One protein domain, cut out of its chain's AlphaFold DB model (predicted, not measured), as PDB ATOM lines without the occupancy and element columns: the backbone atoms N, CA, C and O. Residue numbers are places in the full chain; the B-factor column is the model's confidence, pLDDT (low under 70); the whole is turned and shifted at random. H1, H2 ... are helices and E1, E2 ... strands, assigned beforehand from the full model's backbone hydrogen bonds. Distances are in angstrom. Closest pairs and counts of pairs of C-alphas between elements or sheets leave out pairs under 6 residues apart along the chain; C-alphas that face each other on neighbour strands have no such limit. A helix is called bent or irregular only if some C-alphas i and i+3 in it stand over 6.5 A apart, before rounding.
ATOM      1  N   ALA A   5     149.313 180.249 154.578       72.44
ATOM      2  CA  ALA A   5     149.177 180.857 155.902       72.44
ATOM      3  C   ALA A   5     149.976 182.168 156.047       72.44
ATOM      4  O   ALA A   5     149.531 183.078 156.736       72.44
ATOM      5  N   SER A   6     151.132 182.290 155.382       76.31
ATOM      6  CA  SER A   6     151.904 183.541 155.345       76.31
ATOM      7  C   SER A   6     151.108 184.635 154.632       76.31
ATOM      8  O   SER A   6     151.013 185.744 155.140       76.31
ATOM      9  N   VAL A   7     150.509 184.310 153.478       78.94
ATOM     10  CA  VAL A   7     149.650 185.233 152.720       78.94
ATOM     11  C   VAL A   7     148.431 185.627 153.555       78.94
ATOM     12  O   VAL A   7     148.185 186.809 153.729       78.94
ATOM     13  N   GLU A   8     147.733 184.660 154.156       80.19
ATOM     14  CA  GLU A   8     146.574 184.906 155.026       80.19
ATOM     15  C   GLU A   8     146.884 185.871 156.189       80.19
ATOM     16  O   GLU A   8     146.121 186.805 156.436       80.19
ATOM     17  N   VAL A   9     148.027 185.704 156.867       82.31
ATOM     18  CA  VAL A   9     148.465 186.620 157.936       82.31
ATOM     19  C   VAL A   9     148.813 188.003 157.386       82.31
ATOM     20  O   VAL A   9     148.317 189.001 157.909       82.31
ATOM     21  N   LEU A  10     149.625 188.082 156.330       82.94
ATOM     22  CA  LEU A  10     150.068 189.355 155.745       82.94
ATOM     23  C   LEU A  10     148.923 190.136 155.069       82.94
ATOM     24  O   LEU A  10     149.005 191.353 154.944       82.94
ATOM     25  N   SER A  11     147.832 189.465 154.687       83.00
ATOM     26  CA  SER A  11     146.603 190.091 154.183       83.00
ATOM     27  C   SER A  11     145.643 190.571 155.283       83.00
ATOM     28  O   SER A  11     144.628 191.190 154.963       83.00
ATOM     29  N   SER A  12     145.913 190.300 156.565       84.88
ATOM     30  CA  SER A  12     145.026 190.693 157.675       84.88
ATOM     31  C   SER A  12     145.101 192.192 158.007       84.88
ATOM     32  O   SER A  12     146.110 192.852 157.753       84.88
ATOM     33  N   ARG A  13     144.035 192.751 158.608       86.06
ATOM     34  CA  ARG A  13     143.894 194.198 158.888       86.06
ATOM     35  C   ARG A  13     145.121 194.847 159.568       86.06
ATOM     36  O   ARG A  13     145.503 195.917 159.101       86.06
ATOM     37  N   PRO A  14     145.784 194.249 160.582       85.50
ATOM     38  CA  PRO A  14     146.990 194.839 161.177       85.50
ATOM     39  C   PRO A  14     148.153 194.979 160.183       85.50
ATOM     40  O   PRO A  14     148.825 196.006 160.167       85.50
ATOM     41  N   TRP A  15     148.356 193.990 159.308       85.38
ATOM     42  CA  TRP A  15     149.405 194.029 158.285       85.38
ATOM     43  C   TRP A  15     149.051 194.966 157.125       85.38
ATOM     44  O   TRP A  15     149.933 195.656 156.625       85.38
ATOM     45  N   GLN A  16     147.768 195.093 156.766       87.81
ATOM     46  CA  GLN A  16     147.309 196.141 155.843       87.81
ATOM     47  C   GLN A  16     147.528 197.552 156.412       87.81
ATOM     48  O   GLN A  16     147.893 198.460 155.671       87.81
ATOM     49  N   MET A  17     147.315 197.756 157.716       87.75
ATOM     50  CA  MET A  17     147.603 199.037 158.372       87.75
ATOM     51  C   MET A  17     149.112 199.313 158.394       87.75
ATOM     52  O   MET A  17     149.524 200.408 158.029       87.75
ATOM     53  N   LEU A  18     149.941 198.311 158.708       87.44
ATOM     54  CA  LEU A  18     151.401 198.429 158.633       87.44
ATOM     55  C   LEU A  18     151.893 198.747 157.207       87.44
ATOM     56  O   LEU A  18     152.788 199.569 157.045       87.44
ATOM     57  N   HIS A  19     151.277 198.165 156.172       88.50
ATOM     58  CA  HIS A  19     151.566 198.490 154.772       88.50
ATOM     59  C   HIS A  19     151.265 199.959 154.446       88.50
ATOM     60  O   HIS A  19     152.091 200.631 153.839       88.50
ATOM     61  N   ARG A  20     150.108 200.483 154.882       89.81
ATOM     62  CA  ARG A  20     149.738 201.899 154.684       89.81
ATOM     63  C   ARG A  20     150.658 202.872 155.430       89.81
ATOM     64  O   ARG A  20     150.821 203.992 154.970       89.81
ATOM     65  N   LEU A  21     151.230 202.459 156.564       91.31
ATOM     66  CA  LEU A  21     152.136 203.285 157.372       91.31
ATOM     67  C   LEU A  21     153.586 203.281 156.861       91.31
ATOM     68  O   LEU A  21     154.274 204.284 157.003       91.31
ATOM     69  N   LEU A  22     154.060 202.165 156.295       87.94
ATOM     70  CA  LEU A  22     155.430 202.045 155.776       87.94
ATOM     71  C   LEU A  22     155.553 202.423 154.292       87.94
ATOM     72  O   LEU A  22     156.619 202.856 153.856       87.94
ATOM     73  N   GLY A  23     154.489 202.231 153.510       88.19
ATOM     74  CA  GLY A  23     154.539 202.289 152.052       88.19
ATOM     75  C   GLY A  23     155.225 201.066 151.427       88.19
ATOM     76  O   GLY A  23     155.979 200.329 152.071       88.19
ATOM     77  N   ASP A  24     154.948 200.853 150.142       86.88
ATOM     78  CA  ASP A  24     155.314 199.653 149.386       86.88
ATOM     79  C   ASP A  24     156.806 199.307 149.472       86.88
ATOM     80  O   ASP A  24     157.157 198.148 149.704       86.88
ATOM     81  N   GLU A  25     157.701 200.292 149.326       85.56
ATOM     82  CA  GLU A  25     159.142 200.021 149.285       85.56
ATOM     83  C   GLU A  25     159.678 199.536 150.641       85.56
ATOM     84  O   GLU A  25     160.399 198.537 150.709       85.56
ATOM     85  N   TRP A  26     159.299 200.190 151.744       84.69
ATOM     86  CA  TRP A  26     159.721 199.776 153.083       84.69
ATOM     87  C   TRP A  26     159.052 198.475 153.519       84.69
ATOM     88  O   TRP A  26     159.709 197.650 154.155       84.69
ATOM     89  N   PHE A  27     157.799 198.229 153.129       85.00
ATOM     90  CA  PHE A  27     157.135 196.953 153.391       85.00
ATOM     91  C   PHE A  27     157.792 195.798 152.612       85.00
ATOM     92  O   PHE A  27     158.039 194.732 153.177       85.00
ATOM     93  N   GLN A  28     158.179 196.007 151.348       83.38
ATOM     94  CA  GLN A  28     158.960 195.025 150.584       83.38
ATOM     95  C   GLN A  28     160.357 194.807 151.186       83.38
ATOM     96  O   GLN A  28     160.768 193.659 151.374       83.38
ATOM     97  N   ARG A  29     161.071 195.880 151.563       82.81
ATOM     98  CA  ARG A  29     162.361 195.793 152.276       82.81
ATOM     99  C   ARG A  29     162.223 194.998 153.580       82.81
ATOM    100  O   ARG A  29     163.065 194.137 153.835       82.81
ATOM    101  N   LEU A  30     161.155 195.211 154.354       83.75
ATOM    102  CA  LEU A  30     160.843 194.464 155.578       83.75
ATOM    103  C   LEU A  30     160.651 192.965 155.293       83.75
ATOM    104  O   LEU A  30     161.317 192.139 155.911       83.75
ATOM    105  N   LEU A  31     159.797 192.611 154.325       81.75
ATOM    106  CA  LEU A  31     159.508 191.213 153.970       81.75
ATOM    107  C   LEU A  31     160.722 190.442 153.419       81.75
ATOM    108  O   LEU A  31     160.764 189.215 153.538       81.75
ATOM    109  N   VAL A  32     161.668 191.138 152.777       80.00
ATOM    110  CA  VAL A  32     162.835 190.533 152.112       80.00
ATOM    111  C   VAL A  32     164.076 190.502 153.007       80.00
ATOM    112  O   VAL A  32     164.800 189.510 152.978       80.00
ATOM    113  N   ARG A  33     164.342 191.556 153.792       79.38
ATOM    114  CA  ARG A  33     165.550 191.657 154.635       79.38
ATOM    115  C   ARG A  33     165.368 191.141 156.060       79.38
ATOM    116  O   ARG A  33     166.371 190.852 156.704       79.38
ATOM    117  N   HIS A  34     164.135 191.037 156.562       78.75
ATOM    118  CA  HIS A  34     163.880 190.666 157.953       78.75
ATOM    119  C   HIS A  34     163.064 189.379 158.078       78.75
ATOM    120  O   HIS A  34     162.095 189.123 157.356       78.75
ATOM    121  N   LEU A  35     163.453 188.575 159.064       81.38
ATOM    122  CA  LEU A  35     162.701 187.414 159.500       81.38
ATOM    123  C   LEU A  35     161.524 187.856 160.375       81.38
ATOM    124  O   LEU A  35     161.713 188.364 161.478       81.38
ATOM    125  N   LEU A  36     160.307 187.601 159.907       84.69
ATOM    126  CA  LEU A  36     159.082 187.921 160.626       84.69
ATOM    127  C   LEU A  36     158.528 186.663 161.300       84.69
ATOM    128  O   LEU A  36     158.183 185.681 160.631       84.69
ATOM    129  N   LEU A  37     158.446 186.710 162.630       84.81
ATOM    130  CA  LEU A  37     157.895 185.663 163.487       84.81
ATOM    131  C   LEU A  37     156.644 186.184 164.208       84.81
ATOM    132  O   LEU A  37     156.699 187.211 164.879       84.81
ATOM    133  N   LEU A  38     155.533 185.460 164.102       85.81
ATOM    134  CA  LEU A  38     154.284 185.739 164.819       85.81
ATOM    135  C   LEU A  38     154.184 184.834 166.059       85.81
ATOM    136  O   LEU A  38     154.167 183.616 165.890       85.81
ATOM    137  N   ASP A  39     154.098 185.386 167.275       85.31
ATOM    138  CA  ASP A  39     153.790 184.590 168.481       85.31
ATOM    139  C   ASP A  39     152.312 184.155 168.481       85.31
ATOM    140  O   ASP A  39     151.428 184.881 168.020       85.31
ATOM    141  N   LEU A  40     152.044 182.948 168.978       83.44
ATOM    142  CA  LEU A  40     150.743 182.283 168.931       83.44
ATOM    143  C   LEU A  40     150.321 181.840 170.342       83.44
ATOM    144  O   LEU A  40     150.717 180.750 170.769       83.44
ATOM    145  N   PRO A  41     149.475 182.609 171.057       76.94
ATOM    146  CA  PRO A  41     149.130 182.325 172.451       76.94
ATOM    147  C   PRO A  41     148.551 180.904 172.637       76.94
ATOM    148  O   PRO A  41     147.839 180.427 171.748       76.94
ATOM    149  N   PRO A  42     148.841 180.196 173.751       69.44
ATOM    150  CA  PRO A  42     149.765 180.571 174.828       69.44
ATOM    151  C   PRO A  42     151.225 180.670 174.349       69.44
ATOM    152  O   PRO A  42     151.627 179.976 173.414       69.44
ATOM    153  N   SER A  43     151.968 181.577 174.984       64.62
ATOM    154  CA  SER A  43     153.198 182.198 174.477       64.62
ATOM    155  C   SER A  43     154.381 181.251 174.249       64.62
ATOM    156  O   SER A  43     154.497 180.178 174.845       64.62
ATOM    157  N   GLY A  44     155.292 181.685 173.373       72.00
ATOM    158  CA  GLY A  44     156.516 180.958 173.023       72.00
ATOM    159  C   GLY A  44     156.373 180.053 171.797       72.00
ATOM    160  O   GLY A  44     157.266 179.244 171.519       72.00
ATOM    161  N   ARG A  45     155.270 180.168 171.048       84.69
ATOM    162  CA  ARG A  45     154.992 179.371 169.847       84.69
ATOM    163  C   ARG A  45     154.974 180.298 168.641       84.69
ATOM    164  O   ARG A  45     154.012 181.012 168.410       84.69
ATOM    165  N   TRP A  46     156.032 180.250 167.849       85.00
ATOM    166  CA  TRP A  46     156.306 181.225 166.802       85.00
ATOM    167  C   TRP A  46     155.990 180.649 165.421       85.00
ATOM    168  O   TRP A  46     156.422 179.543 165.097       85.00
ATOM    169  N   LEU A  47     155.268 181.394 164.586       86.00
ATOM    170  CA  LEU A  47     155.020 181.076 163.180       86.00
ATOM    171  C   LEU A  47     155.911 181.945 162.288       86.00
ATOM    172  O   LEU A  47     155.806 183.169 162.303       86.00
ATOM    173  N   GLN A  48     156.770 181.308 161.497       85.94
ATOM    174  CA  GLN A  48     157.637 181.979 160.532       85.94
ATOM    175  C   GLN A  48     156.835 182.409 159.296       85.94
ATOM    176  O   GLN A  48     156.246 181.571 158.609       85.94
ATOM    177  N   LEU A  49     156.825 183.714 159.007       81.25
ATOM    178  CA  LEU A  49     156.104 184.297 157.871       81.25
ATOM    179  C   LEU A  49     157.010 184.499 156.643       81.25
ATOM    180  O   LEU A  49     156.558 184.246 155.522       81.25
TER     181      LEU A  49
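Overview. This is residues 5 to 49 of the 988 residues of a protein of Polarella glacialis (UniProt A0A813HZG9). A bent helix, H2, folded into an open V, takes up one end of this small and loosely joined domain, and a two-stranded hairpin, E1 and E2, takes up the other. The short helix H1 lies between them, with its last turn near the first arm of the V and its beginning near the end of E2, and few contacts join the parts. The printed part has 45 residues with two named helices and two named strands, in the order H1, H2, E1, E2 along the chain; the sheet has the order E1 - E2 and is antiparallel, and the class is mixed, helices and strands. The whole is only just compact, close to loose, with a radius of gyration of the C-alphas of 11.2 A, and the C-alphas span 32 by 22 by 16 A along their three main axes.

Arrangement. The sheet consists of E1, residues 37 to 39, and E2, residues 45 to 48, which form a hairpin. The two strands are antiparallel, with 153 degrees between their N-to-C directions. The C-alphas of residues 37 and 48 face each other at 4.7 A, those of 38 and 47 at 5.0 A, and those of 39 and 46 at 4.5 A. Across the pair, N 38 and O 47 are within hydrogen-bond range at 2.9 A, and N 47 and O 38 at 2.8 A. The helix H1, residues 5 to 10, comes nearest to E2 at the C-alphas of Ser 6 and Gln 48, the closest of the two elements, 7.9 A apart. H1 and E1 are apart. By its hydrogen bonds H2, residues 13 to 33, was assigned as one helix, but it is bent: C-alphas 21 and 24 are 9.3 A apart. Its arms are H2a, residues 13 to 21, and H2b, residues 24 to 33; residues 22 and 23 belong to neither. The arms run opposite ways at a steep tilt of 67 degrees, only just short of about perpendicular. They are close but not clearly touching, and their closest C-alphas are those of His 19 and Phe 27, 5.9 A apart. H1 and H2a are also close but not clearly touching; their closest C-alphas, those of Leu 10 and Gln 16, are 7.3 A apart. H1 and H2a run the same way at a steep tilt of 46 degrees. H2b is apart from H1 and from E2, and H2a is apart from both strands. In H1, H2a and H2b every O i to N i+4 pair is within hydrogen-bond range.

Along the chain. H1 begins at C-alpha 5, at (149.177, 180.857, 155.902), and measures 8.5 A from first to last C-alpha. H2a, Arg 13 to Leu 21, measures 12.4 A. H2b, Asp 24 to Arg 33, measures 14.0 A and begins at C-alpha 24, at (155.314, 199.653, 149.386). E1, Leu 37 to Asp 39, measures 6.6 A. E2, Arg 45 to Gln 48, measures 10.0 A and ends at C-alpha 48, at (157.637, 181.979, 160.532).

Size, cuts and confidence. The two C-alphas farthest apart are those of Glu 25 and Pro 42, at 33.4 A, one in H2b and the other in the link between the strands. The first and last printed C-alphas, those of Ala 5 and Leu 49, are 8.0 A apart. The printed part has no cut. The links from H1 to H2, from H2 to E1 and from E1 to E2 are tight, with 2, 3 and 5 residues between the elements. The mean pLDDT of the printed part is 82.9, and the model's confidence is low, under 70, at residues 42 to 43.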